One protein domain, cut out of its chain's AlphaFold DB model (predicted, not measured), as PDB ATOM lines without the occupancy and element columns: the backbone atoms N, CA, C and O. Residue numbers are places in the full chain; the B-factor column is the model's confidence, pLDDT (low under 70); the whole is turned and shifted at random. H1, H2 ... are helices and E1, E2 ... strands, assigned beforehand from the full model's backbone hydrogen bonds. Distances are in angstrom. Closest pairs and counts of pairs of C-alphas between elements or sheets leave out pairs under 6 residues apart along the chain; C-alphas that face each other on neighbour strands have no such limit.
ATOM      1  N   GLY A  30      29.405  21.365 208.558       84.50
ATOM      2  CA  GLY A  30      29.431  22.767 208.954       84.50
ATOM      3  C   GLY A  30      30.824  23.181 209.413       84.50
ATOM      4  O   GLY A  30      31.308  24.252 209.051       84.50
ATOM      5  N   ASP A  31      31.511  22.311 210.146       82.44
ATOM      6  CA  ASP A  31      32.869  22.581 210.612       82.44
ATOM      7  C   ASP A  31      33.923  22.496 209.493       82.44
ATOM      8  O   ASP A  31      34.853  23.307 209.473       82.44
ATOM      9  N   CYS A  32      33.751  21.607 208.507       84.62
ATOM     10  CA  CYS A  32      34.577  21.581 207.291       84.62
ATOM     11  C   CYS A  32      34.448  22.884 206.487       84.62
ATOM     12  O   CYS A  32      35.456  23.483 206.101       84.62
ATOM     13  N   ILE A  33      33.217  23.374 206.302       87.06
ATOM     14  CA  ILE A  33      32.949  24.654 205.630       87.06
ATOM     15  C   ILE A  33      33.599  25.801 206.400       87.06
ATOM     16  O   ILE A  33      34.303  26.612 205.800       87.06
ATOM     17  N   LYS A  34      33.421  25.865 207.727       84.19
ATOM     18  CA  LYS A  34      34.037  26.912 208.558       84.19
ATOM     19  C   LYS A  34      35.553  26.927 208.413       84.19
ATOM     20  O   LYS A  34      36.111  28.004 208.222       84.19
ATOM     21  N   LYS A  35      36.220  25.768 208.453       82.62
ATOM     22  CA  LYS A  35      37.679  25.687 208.266       82.62
ATOM     23  C   LYS A  35      38.110  26.201 206.894       82.62
ATOM     24  O   LYS A  35      39.020  27.022 206.822       82.62
ATOM     25  N   MET A  36      37.433  25.791 205.823       84.19
ATOM     26  CA  MET A  36      37.728  26.273 204.467       84.19
ATOM     27  C   MET A  36      37.491  27.783 204.327       84.19
ATOM     28  O   MET A  36      38.294  28.493 203.722       84.19
ATOM     29  N   VAL A  37      36.414  28.307 204.921       85.12
ATOM     30  CA  VAL A  37      36.128  29.749 204.932       85.12
ATOM     31  C   VAL A  37      37.189  30.508 205.730       85.12
ATOM     32  O   VAL A  37      37.648  31.556 205.285       85.12
ATOM     33  N   GLN A  38      37.611  29.989 206.884       82.31
ATOM     34  CA  GLN A  38      38.669  30.588 207.701       82.31
ATOM     35  C   GLN A  38      40.013  30.609 206.975       82.31
ATOM     36  O   GLN A  38      40.670  31.649 206.969       82.31
ATOM     37  N   TRP A  39      40.384  29.512 206.311       83.44
ATOM     38  CA  TRP A  39      41.554  29.479 205.436       83.44
ATOM     39  C   TRP A  39      41.465  30.579 204.374       83.44
ATOM     40  O   TRP A  39      42.351  31.430 204.304       83.44
ATOM     41  N   CYS A  40      40.353  30.658 203.638       84.44
ATOM     42  CA  CYS A  40      40.173  31.675 202.602       84.44
ATOM     43  C   CYS A  40      40.242  33.109 203.158       84.44
ATOM     44  O   CYS A  40      40.834  33.981 202.529       84.44
ATOM     45  N   LYS A  41      39.722  33.360 204.367       81.94
ATOM     46  CA  LYS A  41      39.850  34.649 205.076       81.94
ATOM     47  C   LYS A  41      41.280  34.999 205.479       81.94
ATOM     48  O   LYS A  41      41.582  36.178 205.634       81.94
ATOM     49  N   SER A  42      42.140  34.003 205.675       78.62
ATOM     50  CA  SER A  42      43.549  34.210 206.022       78.62
ATOM     51  C   SER A  42      44.462  34.392 204.806       78.62
ATOM     52  O   SER A  42      45.586  34.869 204.966       78.62
ATOM     53  N   MET A  43      43.979  34.058 203.604       77.62
ATOM     54  CA  MET A  43      44.758  34.171 202.374       77.62
ATOM     55  C   MET A  43      45.106  35.623 202.057       77.62
ATOM     56  O   MET A  43      44.261  36.522 202.114       77.62
ATOM     57  N   LYS A  44      46.363  35.826 201.665       77.94
ATOM     58  CA  LYS A  44      46.872  37.082 201.119       77.94
ATOM     59  C   LYS A  44      47.396  36.821 199.722       77.94
ATOM     60  O   LYS A  44      48.199  35.912 199.524       77.94
ATOM     61  N   TYR A  45      46.959  37.648 198.787       77.75
ATOM     62  CA  TYR A  45      47.376  37.563 197.397       77.75
ATOM     63  C   TYR A  45      48.384  38.661 197.078       77.75
ATOM     64  O   TYR A  45      48.312  39.755 197.655       77.75
ATOM     65  N   PRO A  46      49.359  38.374 196.207       71.56
ATOM     66  CA  PRO A  46      50.326  39.372 195.802       71.56
ATOM     67  C   PRO A  46      49.673  40.414 194.878       71.56
ATOM     68  O   PRO A  46      48.556  40.238 194.393       71.56
ATOM     69  N   GLN A  47      50.373  41.524 194.635       74.50
ATOM     70  CA  GLN A  47      49.913  42.522 193.665       74.50
ATOM     71  C   GLN A  47      49.959  41.964 192.237       74.50
ATOM     72  O   GLN A  47      50.747  41.062 191.939       74.50
ATOM     73  N   GLU A  48      49.138  42.528 191.351       75.12
ATOM     74  CA  GLU A  48      49.140  42.176 189.929       75.12
ATOM     75  C   GLU A  48      50.562  42.207 189.344       75.12
ATOM     76  O   GLU A  48      51.338  43.138 189.573       75.12
ATOM     77  N   GLY A  49      50.912  41.163 188.589       66.56
ATOM     78  CA  GLY A  49      52.222  41.031 187.940       66.56
ATOM     79  C   GLY A  49      53.340  40.434 188.807       66.56
ATOM     80  O   GLY A  49      54.449  40.261 188.308       66.56
ATOM     81  N   ALA A  50      53.072  40.073 190.065       70.69
ATOM     82  CA  ALA A  50      54.058  39.463 190.966       70.69
ATOM     83  C   ALA A  50      54.334  37.963 190.712       70.69
ATOM     84  O   ALA A  50      55.227  37.392 191.338       70.69
ATOM     85  N   GLY A  51      53.597  37.336 189.791       66.75
ATOM     86  CA  GLY A  51      53.747  35.927 189.417       66.75
ATOM     87  C   GLY A  51      52.566  35.053 189.842       66.75
ATOM     88  O   GLY A  51      51.646  35.515 190.512       66.75
ATOM     89  N   ILE A  52      52.602  33.791 189.410       71.31
ATOM     90  CA  ILE A  52      51.566  32.784 189.662       71.31
ATOM     91  C   ILE A  52      52.222  31.601 190.377       71.31
ATOM     92  O   ILE A  52      53.248  31.099 189.918       71.31
ATOM     93  N   SER A  53      51.625  31.146 191.476       76.38
ATOM     94  CA  SER A  53      51.927  29.850 192.087       76.38
ATOM     95  C   SER A  53      51.007  28.788 191.492       76.38
ATOM     96  O   SER A  53      49.812  29.033 191.318       76.38
ATOM     97  N   MET A  54      51.546  27.619 191.151       77.19
ATOM     98  CA  MET A  54      50.787  26.523 190.549       77.19
ATOM     99  C   MET A  54      51.112  25.206 191.244       77.19
ATOM    100  O   MET A  54      52.270  24.917 191.532       77.19
ATOM    101  N   LEU A  55      50.081  24.393 191.452       79.75
ATOM    102  CA  LEU A  55      50.165  23.057 192.017       79.75
ATOM    103  C   LEU A  55      49.346  22.096 191.160       79.75
ATOM    104  O   LEU A  55      48.180  22.352 190.868       79.75
ATOM    105  N   SER A  56      49.947  20.970 190.784       80.00
ATOM    106  CA  SER A  56      49.271  19.906 190.050       80.00
ATOM    107  C   SER A  56      49.554  18.553 190.690       80.00
ATOM    108  O   SER A  56      50.703  18.111 190.745       80.00
ATOM    109  N   ILE A  57      48.503  17.886 191.166       80.81
ATOM    110  CA  ILE A  57      48.594  16.563 191.789       80.81
ATOM    111  C   ILE A  57      47.653  15.575 191.105       80.81
ATOM    112  O   ILE A  57      46.596  15.935 190.579       80.81
ATOM    113  N   ALA A  58      48.016  14.298 191.148       80.69
ATOM    114  CA  ALA A  58      47.153  13.209 190.724       80.69
ATOM    115  C   ALA A  58      47.064  12.163 191.834       80.69
ATOM    116  O   ALA A  58      48.078  11.784 192.412       80.69
ATOM    117  N   TYR A  59      45.856  11.682 192.114       77.69
ATOM    118  CA  TYR A  59      45.621  10.645 193.117       77.69
ATOM    119  C   TYR A  59      44.583   9.633 192.636       77.69
ATOM    120  O   TYR A  59      43.811   9.898 191.714       77.69
ATOM    121  N   GLN A  60      44.577   8.449 193.243       79.00
ATOM    122  CA  GLN A  60      43.575   7.415 192.988       79.00
ATOM    123  C   GLN A  60      42.438   7.522 194.000       79.00
ATOM    124  O   GLN A  60      42.679   7.678 195.195       79.00
ATOM    125  N   ASP A  61      41.206   7.426 193.512       79.44
ATOM    126  CA  ASP A  61      39.994   7.490 194.323       79.44
ATOM    127  C   ASP A  61      38.931   6.581 193.708       79.44
ATOM    128  O   ASP A  61      38.574   6.735 192.537       79.44
ATOM    129  N   GLU A  62      38.511   5.571 194.471       81.50
ATOM    130  CA  GLU A  62      37.620   4.494 194.013       81.50
ATOM    131  C   GLU A  62      38.055   3.866 192.670       81.50
ATOM    132  O   GLU A  62      37.248   3.605 191.778       81.50
ATOM    133  N   GLY A  63      39.367   3.674 192.486       79.75
ATOM    134  CA  GLY A  63      39.946   3.100 191.263       79.75
ATOM    135  C   GLY A  63      39.983   4.042 190.054       79.75
ATOM    136  O   GLY A  63      40.393   3.624 188.973       79.75
ATOM    137  N   ASN A  64      39.581   5.305 190.219       81.94
ATOM    138  CA  ASN A  64      39.669   6.331 189.188       81.94
ATOM    139  C   ASN A  64      40.757   7.351 189.531       81.94
ATOM    140  O   ASN A  64      40.767   7.926 190.621       81.94
ATOM    141  N   THR A  65      41.615   7.666 188.561       80.94
ATOM    142  CA  THR A  65      42.578   8.759 188.714       80.94
ATOM    143  C   THR A  65      41.847  10.098 188.736       80.94
ATOM    144  O   THR A  65      41.138  10.452 187.792       80.94
ATOM    145  N   LYS A  66      42.046  10.865 189.803       84.00
ATOM    146  CA  LYS A  66      41.628  12.259 189.918       84.00
ATOM    147  C   LYS A  66      42.846  13.146 189.702       84.00
ATOM    148  O   LYS A  66      43.913  12.881 190.248       84.00
ATOM    149  N   ARG A  67      42.682  14.189 188.895       84.44
ATOM    150  CA  ARG A  67      43.706  15.204 188.633       84.44
ATOM    151  C   ARG A  67      43.248  16.513 189.237       84.44
ATOM    152  O   ARG A  67      42.145  16.964 188.928       84.44
ATOM    153  N   VAL A  68      44.071  17.102 190.085       86.31
ATOM    154  CA  VAL A  68      43.810  18.397 190.700       86.31
ATOM    155  C   VAL A  68      44.836  19.386 190.192       86.31
ATOM    156  O   VAL A  68      46.026  19.096 190.196       86.31
ATOM    157  N   PHE A  69      44.354  20.550 189.779       86.38
ATOM    158  CA  PHE A  69      45.189  21.675 189.397       86.38
ATOM    159  C   PHE A  69      44.734  22.908 190.162       86.38
ATOM    160  O   PHE A  69      43.570  23.293 190.045       86.38
ATOM    161  N   CYS A  70      45.639  23.512 190.920       85.75
ATOM    162  CA  CYS A  70      45.434  24.743 191.662       85.75
ATOM    163  C   CYS A  70      46.383  25.824 191.152       85.75
ATOM    164  O   CYS A  70      47.570  25.569 190.967       85.75
ATOM    165  N   SER A  71      45.882  27.041 190.985       86.25
ATOM    166  CA  SER A  71      46.697  28.233 190.756       86.25
ATOM    167  C   SER A  71      46.371  29.298 191.793       86.25
ATOM    168  O   SER A  71      45.231  29.383 192.242       86.25
ATOM    169  N   SER A  72      47.359  30.098 192.176       82.88
ATOM    170  CA  SER A  72      47.211  31.222 193.098       82.88
ATOM    171  C   SER A  72      48.013  32.412 192.583       82.88
ATOM    172  O   SER A  72      49.228  32.314 192.405       82.88
ATOM    173  N   ASP A  73      47.330  33.518 192.312       82.06
ATOM    174  CA  ASP A  73      47.906  34.776 191.836       82.06
ATOM    175  C   ASP A  73      47.132  35.979 192.408       82.06
ATOM    176  O   ASP A  73      46.456  35.861 193.433       82.06
ATOM    177  N   SER A  74      47.251  37.158 191.792       82.75
ATOM    178  CA  SER A  74      46.520  38.361 192.211       82.75
ATOM    179  C   SER A  74      44.996  38.235 192.094       82.75
ATOM    180  O   SER A  74      44.283  38.928 192.820       82.75
ATOM    181  N   ASP A  75      44.499  37.338 191.238       85.88
ATOM    182  CA  ASP A  75      43.073  37.063 191.027       85.88
ATOM    183  C   ASP A  75      42.538  35.977 191.977       85.88
ATOM    184  O   ASP A  75      41.353  35.630 191.944       85.88
ATOM    185  N   GLY A  76      43.381  35.493 192.892       87.31
ATOM    186  CA  GLY A  76      43.015  34.582 193.966       87.31
ATOM    187  C   GLY A  76      43.516  33.157 193.751       87.31
ATOM    188  O   GLY A  76      44.277  32.863 192.834       87.31
ATOM    189  N   THR A  77      43.069  32.245 194.616       88.62
ATOM    190  CA  THR A  77      43.335  30.807 194.475       88.62
ATOM    191  C   THR A  77      42.187  30.139 193.733       88.62
ATOM    192  O   THR A  77      41.035  30.258 194.154       88.62
ATOM    193  N   ASN A  78      42.477  29.360 192.697       90.50
ATOM    194  CA  ASN A  78      41.489  28.567 191.977       90.50
ATOM    195  C   ASN A  78      41.975  27.133 191.779       90.50
ATOM    196  O   ASN A  78      43.021  26.905 191.182       90.50
ATOM    197  N   CYS A  79      41.191  26.174 192.263       89.75
ATOM    198  CA  CYS A  79      41.450  24.752 192.150       89.75
ATOM    199  C   CYS A  79      40.373  24.059 191.313       89.75
ATOM    200  O   CYS A  79      39.164  24.188 191.538       89.75
ATOM    201  N   THR A  80      40.828  23.235 190.377       90.38
ATOM    202  CA  THR A  80      39.995  22.370 189.547       90.38
ATOM    203  C   THR A  80      40.277  20.910 189.858       90.38
ATOM    204  O   THR A  80      41.406  20.532 190.159       90.38
ATOM    205  N   LYS A  81      39.242  20.078 189.763       89.00
ATOM    206  CA  LYS A  81      39.320  18.620 189.879       89.00
ATOM    207  C   LYS A  81      38.774  18.024 188.588       89.00
ATOM    208  O   LYS A  81      37.628  18.273 188.224       89.00
ATOM    209  N   ASN A  82      39.600  17.270 187.865       87.75
ATOM    210  CA  ASN A  82      39.304  16.739 186.531       87.75
ATOM    211  C   ASN A  82      38.813  17.829 185.558       87.75
ATOM    212  O   ASN A  82      37.791  17.661 184.894       87.75
ATOM    213  N   ALA A  83      39.525  18.963 185.529       83.06
ATOM    214  CA  ALA A  83      39.207  20.150 184.725       83.06
ATOM    215  C   ALA A  83      37.838  20.803 185.011       83.06
ATOM    216  O   ALA A  83      37.384  21.656 184.251       83.06
ATOM    217  N   LYS A  84      37.169  20.433 186.110       87.62
ATOM    218  CA  LYS A  84      35.944  21.089 186.585       87.62
ATOM    219  C   LYS A  84      36.247  21.960 187.806       87.62
ATOM    220  O   LYS A  84      37.114  21.574 188.592       87.62
ATOM    221  N   PRO A  85      35.543  23.093 188.000       89.88
ATOM    222  CA  PRO A  85      35.692  23.909 189.203       89.88
ATOM    223  C   PRO A  85      35.479  23.061 190.454       89.88
ATOM    224  O   PRO A  85      34.484  22.340 190.530       89.88
ATOM    225  N   TRP A  86      36.401  23.145 191.412       92.62
ATOM    226  CA  TRP A  86      36.322  22.368 192.646       92.62
ATOM    227  C   TRP A  86      36.228  23.270 193.867       92.62
ATOM    228  O   TRP A  86      35.186  23.293 194.512       92.62
ATOM    229  N   PHE A  87      37.244  24.080 194.145       93.38
ATOM    230  CA  PHE A  87      37.132  25.157 195.125       93.38
ATOM    231  C   PHE A  87      38.015  26.332 194.735       93.38
ATOM    232  O   PHE A  87      38.977  26.184 193.988       93.38
ATOM    233  N   GLY A  88      37.695  27.510 195.245       92.12
ATOM    234  CA  GLY A  88      38.502  28.696 195.010       92.12
ATOM    235  C   GLY A  88      38.261  29.748 196.071       92.12
ATOM    236  O   GLY A  88      37.202  29.776 196.696       92.12
ATOM    237  N   CYS A  89      39.239  30.614 196.266       90.31
ATOM    238  CA  CYS A  89      39.172  31.739 197.175       90.31
ATOM    239  C   CYS A  89      39.495  33.011 196.396       90.31
ATOM    240  O   CYS A  89      40.613  33.173 195.911       90.31
ATOM    241  N   SER A  90      38.515  33.904 196.267       91.25
ATOM    242  CA  SER A  90      38.696  35.169 195.552       91.25
ATOM    243  C   SER A  90      39.661  36.112 196.290       91.25
ATOM    244  O   SER A  90      39.850  35.949 197.500       91.25
ATOM    245  N   PRO A  91      40.138  37.190 195.644       88.31
ATOM    246  CA  PRO A  91      40.929  38.235 196.298       88.31
ATOM    247  C   PRO A  91      40.174  38.922 197.441       88.31
ATOM    248  O   PRO A  91      40.765  39.251 198.462       88.31
ATOM    249  N   ASP A  92      38.842  39.027 197.328       91.00
ATOM    250  CA  ASP A  92      37.940  39.502 198.394       91.00
ATOM    251  C   ASP A  92      37.744  38.501 199.555       91.00
ATOM    252  O   ASP A  92      36.802  38.636 200.341       91.00
ATOM    253  N   ASN A  93      38.545  37.436 199.617       88.25
ATOM    254  CA  ASN A  93      38.426  36.354 200.594       88.25
ATOM    255  C   ASN A  93      37.046  35.661 200.614       88.25
ATOM    256  O   ASN A  93      36.558  35.230 201.665       88.25
ATOM    257  N   LYS A  94      36.393  35.538 199.451       93.12
ATOM    258  CA  LYS A  94      35.133  34.796 199.300       93.12
ATOM    259  C   LYS A  94      35.434  33.390 198.800       93.12
ATOM    260  O   LYS A  94      36.018  33.213 197.731       93.12
ATOM    261  N   LEU A  95      35.008  32.395 199.574       91.56
ATOM    262  CA  LEU A  95      35.148  30.989 199.216       91.56
ATOM    263  C   LEU A  95      34.090  30.600 198.178       91.56
ATOM    264  O   LEU A  95      32.924  30.983 198.275       91.56
ATOM    265  N   SER A  96      34.489  29.776 197.220       93.75
ATOM    266  CA  SER A  96      33.601  29.066 196.311       93.75
ATOM    267  C   SER A  96      33.909  27.572 196.322       93.75
ATOM    268  O   SER A  96      35.055  27.169 196.510       93.75
ATOM    269  N   TYR A  97      32.878  26.757 196.123       93.31
ATOM    270  CA  TYR A  97      32.954  25.304 196.032       93.31
ATOM    271  C   TYR A  97      32.014  24.817 194.933       93.31
ATOM    272  O   TYR A  97      30.863  25.252 194.859       93.31
ATOM    273  N   ASN A  98      32.518  23.972 194.033       91.19
ATOM    274  CA  ASN A  98      31.814  23.489 192.842       91.19
ATOM    275  C   ASN A  98      31.142  24.628 192.040       91.19
ATOM    276  O   ASN A  98      30.029  24.496 191.531       91.19
ATOM    277  N   GLY A  99      31.818  25.783 191.962       86.56
ATOM    278  CA  GLY A  99      31.348  26.979 191.254       86.56
ATOM    279  C   GLY A  99      30.291  27.815 191.989       86.56
ATOM    280  O   GLY A  99      29.817  28.803 191.430       86.56
ATOM    281  N   LYS A 100      29.918  27.464 193.225       89.50
ATOM    282  CA  LYS A 100      28.955  28.216 194.043       89.50
ATOM    283  C   LYS A 100      29.655  28.927 195.204       89.50
ATOM    284  O   LYS A 100      30.550  28.339 195.807       89.50
ATOM    285  N   PRO A 101      29.262  30.162 195.556       90.88
ATOM    286  CA  PRO A 101      29.813  30.841 196.721       90.88
ATOM    287  C   PRO A 101      29.395  30.120 198.010       90.88
ATOM    288  O   PRO A 101      28.225  29.778 198.183       90.88
ATOM    289  N   LEU A 102      30.350  29.930 198.919       89.31
ATOM    290  CA  LEU A 102      30.123  29.383 200.253       89.31
ATOM    291  C   LEU A 102      30.342  30.450 201.323       89.31
ATOM    292  O   LEU A 102      31.194  31.330 201.201       89.31
ATOM    293  N   ASN A 103      29.588  30.335 202.410       86.81
ATOM    294  CA  ASN A 103      29.806  31.081 203.642       86.81
ATOM    295  C   ASN A 103      29.629  30.156 204.857       86.81
ATOM    296  O   ASN A 103      29.251  28.997 204.717       86.81
ATOM    297  N   GLU A 104      29.893  30.668 206.059       80.94
ATOM    298  CA  GLU A 104      29.831  29.886 207.308       80.94
ATOM    299  C   GLU A 104      28.434  29.329 207.629       80.94
ATOM    300  O   GLU A 104      28.319  28.391 208.413       80.94
ATOM    301  N   ASN A 105      27.383  29.889 207.023       80.81
ATOM    302  CA  ASN A 105      25.994  29.480 207.220       80.81
ATOM    303  C   ASN A 105      25.480  28.575 206.090       80.81
ATOM    304  O   ASN A 105      24.303  28.210 206.095       80.81
ATOM    305  N   THR A 106      26.304  28.248 205.091       83.12
ATOM    306  CA  THR A 106      25.886  27.358 204.008       83.12
ATOM    307  C   THR A 106      25.718  25.939 204.543       83.12
ATOM    308  O   THR A 106      26.635  25.379 205.131       83.12
ATOM    309  N   THR A 107      24.546  25.347 204.320       78.31
ATOM    310  CA  THR A 107      24.225  23.970 204.734       78.31
ATOM    311  C   THR A 107      23.945  23.041 203.552       78.31
ATOM    312  O   THR A 107      24.058  21.827 203.690       78.31
ATOM    313  N   ASP A 108      23.617  23.603 202.385       81.38
ATOM    314  CA  ASP A 108      23.333  22.873 201.146       81.38
ATOM    315  C   ASP A 108      24.623  22.615 200.349       81.38
ATOM    316  O   ASP A 108      24.922  23.284 199.358       81.38
ATOM    317  N   VAL A 109      25.430  21.673 200.839       84.06
ATOM    318  CA  VAL A 109      26.630  21.157 200.165       84.06
ATOM    319  C   VAL A 109      26.648  19.632 200.191       84.06
ATOM    320  O   VAL A 109      26.110  18.994 201.105       84.06
ATOM    321  N   ASP A 110      27.275  19.052 199.168       86.81
ATOM    322  CA  ASP A 110      27.476  17.608 199.059       86.81
ATOM    323  C   ASP A 110      28.289  17.032 200.235       86.81
ATOM    324  O   ASP A 110      28.823  17.752 201.083       86.81
ATOM    325  N   ASP A 111      28.286  15.703 200.351       85.19
ATOM    326  CA  ASP A 111      28.997  14.989 201.418       85.19
ATOM    327  C   ASP A 111      30.530  15.097 201.279       85.19
ATOM    328  O   ASP A 111      31.246  15.014 202.277       85.19
ATOM    329  N   ASP A 112      31.021  15.417 200.079       87.69
ATOM    330  CA  ASP A 112      32.443  15.473 199.731       87.69
ATOM    331  C   ASP A 112      33.153  16.739 200.249       87.69
ATOM    332  O   ASP A 112      34.365  16.902 200.064       87.69
ATOM    333  N   ILE A 113      32.439  17.677 200.884       88.50
ATOM    334  CA  ILE A 113      33.031  18.933 201.371       88.50
ATOM    335  C   ILE A 113      34.117  18.696 202.429       88.50
ATOM    336  O   ILE A 113      35.120  19.410 202.465       88.50
ATOM    337  N   CYS A 114      33.949  17.676 203.271       87.62
ATOM    338  CA  CYS A 114      34.940  17.332 204.288       87.62
ATOM    339  C   CYS A 114      36.153  16.626 203.691       87.62
ATOM    340  O   CYS A 114      37.277  16.943 204.073       87.62
ATOM    341  N   ASP A 115      35.957  15.766 202.696       87.25
ATOM    342  CA  ASP A 115      37.067  15.163 201.955       87.25
ATOM    343  C   ASP A 115      37.830  16.219 201.157       87.25
ATOM    344  O   ASP A 115      39.057  16.192 201.079       87.25
ATOM    345  N   THR A 116      37.112  17.206 200.618       87.69
ATOM    346  CA  THR A 116      37.714  18.376 199.981       87.69
ATOM    347  C   THR A 116      38.564  19.160 200.966       87.69
ATOM    348  O   THR A 116      39.712  19.457 200.649       87.69
ATOM    349  N   ALA A 117      38.048  19.452 202.162       84.69
ATOM    350  CA  ALA A 117      38.828  20.109 203.202       84.69
ATOM    351  C   ALA A 117      40.054  19.267 203.587       84.69
ATOM    352  O   ALA A 117      41.158  19.794 203.628       84.69
ATOM    353  N   ASN A 118      39.895  17.958 203.785       82.19
ATOM    354  CA  ASN A 118      40.996  17.055 204.118       82.19
ATOM    355  C   ASN A 118      42.122  17.108 203.092       82.19
ATOM    356  O   ASN A 118      43.266  17.360 203.454       82.19
ATOM    357  N   ARG A 119      41.792  16.973 201.809       82.81
ATOM    358  CA  ARG A 119      42.783  17.059 200.730       82.81
ATOM    359  C   ARG A 119      43.379  18.455 200.610       82.81
ATOM    360  O   ARG A 119      44.573  18.599 200.387       82.81
ATOM    361  N   ALA A 120      42.568  19.494 200.784       80.00
ATOM    362  CA  ALA A 120      43.057  20.862 200.754       80.00
ATOM    363  C   ALA A 120      44.117  21.102 201.839       80.00
ATOM    364  O   ALA A 120      45.221  21.523 201.515       80.00
ATOM    365  N   PHE A 121      43.834  20.762 203.096       73.50
ATOM    366  CA  PHE A 121      44.760  21.011 204.201       73.50
ATOM    367  C   PHE A 121      45.962  20.061 204.234       73.50
ATOM    368  O   PHE A 121      47.049  20.524 204.565       73.50
ATOM    369  N   ASN A 122      45.786  18.788 203.873       72.62
ATOM    370  CA  ASN A 122      46.832  17.770 204.031       72.62
ATOM    371  C   ASN A 122      47.625  17.486 202.750       72.62
ATOM    372  O   ASN A 122      48.792  17.125 202.839       72.62
ATOM    373  N   ASP A 123      47.044  17.712 201.569       70.81
ATOM    374  CA  ASP A 123      47.720  17.412 200.297       70.81
ATOM    375  C   ASP A 123      48.124  18.689 199.542       70.81
ATOM    376  O   ASP A 123      49.119  18.697 198.818       70.81
ATOM    377  N   LEU A 124      47.345  19.773 199.669       69.31
ATOM    378  CA  LEU A 124      47.504  20.971 198.829       69.31
ATOM    379  C   LEU A 124      48.144  22.152 199.564       69.31
ATOM    380  O   LEU A 124      48.951  22.874 198.985       69.31
ATOM    381  N   PHE A 125      47.785  22.376 200.829       67.38
ATOM    382  CA  PHE A 125      48.257  23.526 201.608       67.38
ATOM    383  C   PHE A 125      49.584  23.273 202.318       67.38
ATOM    384  O   PHE A 125      50.247  24.242 202.683       67.38
ATOM    385  N   VAL A 126      50.012  22.012 202.427       56.09
ATOM    386  CA  VAL A 126      51.365  21.645 202.875       56.09
ATOM    387  C   VAL A 126      52.425  22.243 201.942       56.09
ATOM    388  O   VAL A 126      53.456  22.709 202.404       56.09
ATOM    389  N   GLN A 127      52.120  22.392 200.647       52.31
ATOM    390  CA  GLN A 127      53.010  23.033 199.667       52.31
ATOM    391  C   GLN A 127      52.961  24.574 199.686       52.31
ATOM    392  O   GLN A 127      53.425  25.233 198.759       52.31
ATOM    393  N   ASN A 128      52.390  25.153 200.746       50.56
ATOM    394  CA  ASN A 128      52.363  26.580 201.045       50.56
ATOM    395  C   ASN A 128      51.886  27.456 199.865       50.56
ATOM    396  O   ASN A 128      52.614  28.274 199.306       50.56
ATOM    397  N   LEU A 129      50.599  27.333 199.519       52.22
ATOM    398  CA  LEU A 129      49.920  28.247 198.582       52.22
ATOM    399  C   LEU A 129      49.802  29.691 199.124       52.22
ATOM    400  O   LEU A 129      49.354  30.586 198.403       52.22
ATOM    401  N   SER A 130      50.180  29.911 200.387       44.09
ATOM    402  CA  SER A 130      50.253  31.212 201.044       44.09
ATOM    403  C   SER A 130      51.685  31.738 200.998       44.09
ATOM    404  O   SER A 130      52.619  31.094 201.469       44.09
ATOM    405  N   TYR A 131      51.859  32.947 200.473       39.88
ATOM    406  CA  TYR A 131      53.146  33.632 200.499       39.88
ATOM    407  C   TYR A 131      53.423  34.149 201.920       39.88
ATOM    408  O   TYR A 131      53.006  35.252 202.274       39.88
TER     409      TYR A 131
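AT A GLANCE: This is residues 30 to 131 of the 196 residues of the protein "U54-Deinotoxin-Dsu1b_1" of Deinopis subrufa (UniProt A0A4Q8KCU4). One twisted sheet of six strands is covered on one face by two helices, H1 and H2, which meet near their first residues and spread as a V; the other face bears no named helix. The long hairpin of E1 and E2 makes one side of the sheet and the short strands E5 and E6 the other, with H1 over E5 and E6 and H2 across E2. The printed part has 102 residues, in the order H1 E1 E2 E3 E4 E5 E6 H2, and the sheet keeps that strand order, antiparallel throughout. The class is mixed, helices and strands, in two layers, the helices on one face of the sheet. The whole is compact, with a radius of gyration of the C-alphas of 13.1 A and spans of 39 by 31 by 22 A.

IN THESE COORDINATES: Find C-alpha 30 at (29.431, 22.767, 208.954); from there H1 runs through residues 30 to 42, 18.4 A long. Next come E1, residues 53 to 61, 25.4 A, and E2, residues 64 to 73, 29.7 A, which begins at C-alpha 64 at (39.669, 6.331, 189.188). Then find E3, residues 76 to 81, E4, residues 84 to 89, E5, residues 95 to 97, and E6, residues 100 to 102. H2, residues 113 to 124, 14.8 A long, ends at C-alpha 124 at (47.504, 20.971, 198.829).

HOW THE PARTS SIT: The six strands form a meander, each the antiparallel neighbour of the one before. Look at N 57 and O 68 between E1 and E2, 2.9 A; N 71 and O 78 between E2 and E3, 2.9 A; N 79 and O 87 between E3 and E4, 2.8 A; N 88 and O 96 between E4 and E5, 2.9 A; and N 97 and O 100 between E5 and E6, 2.8 A. H1 is on the sheet at a height over the sheet of 8.9 A, over E5 and only just over E6, on which 3 of its C-alphas fall. It runs slantwise to the strands, at 41 degrees to E5 on the local plane; its closest C-alphas to E5 are those of Val 37 and Leu 95, 5.9 A apart. H2 is on the same face, at a height over the sheet of 9.7 A, over E2 and across the strands at 69 degrees to E2 on the local plane. H1, with residues 32 to 36 alone, touches residues 113 to 117 of H2; the closest C-alphas, of Cys 32 and Cys 114, are 5.2 A apart. Their lines stand at a steep tilt of 41 degrees, the same way. In H1 and H2 every O i to N i+4 pair is within hydrogen-bond range.

THE WHOLE: The two C-alphas farthest apart, of Gln 47 and Gly 63, are 40.7 A from each other. The printed part has no cut and no long link. Its mean pLDDT is 81.3; look for values under 70 at residues 49, 51 and 124 to 131.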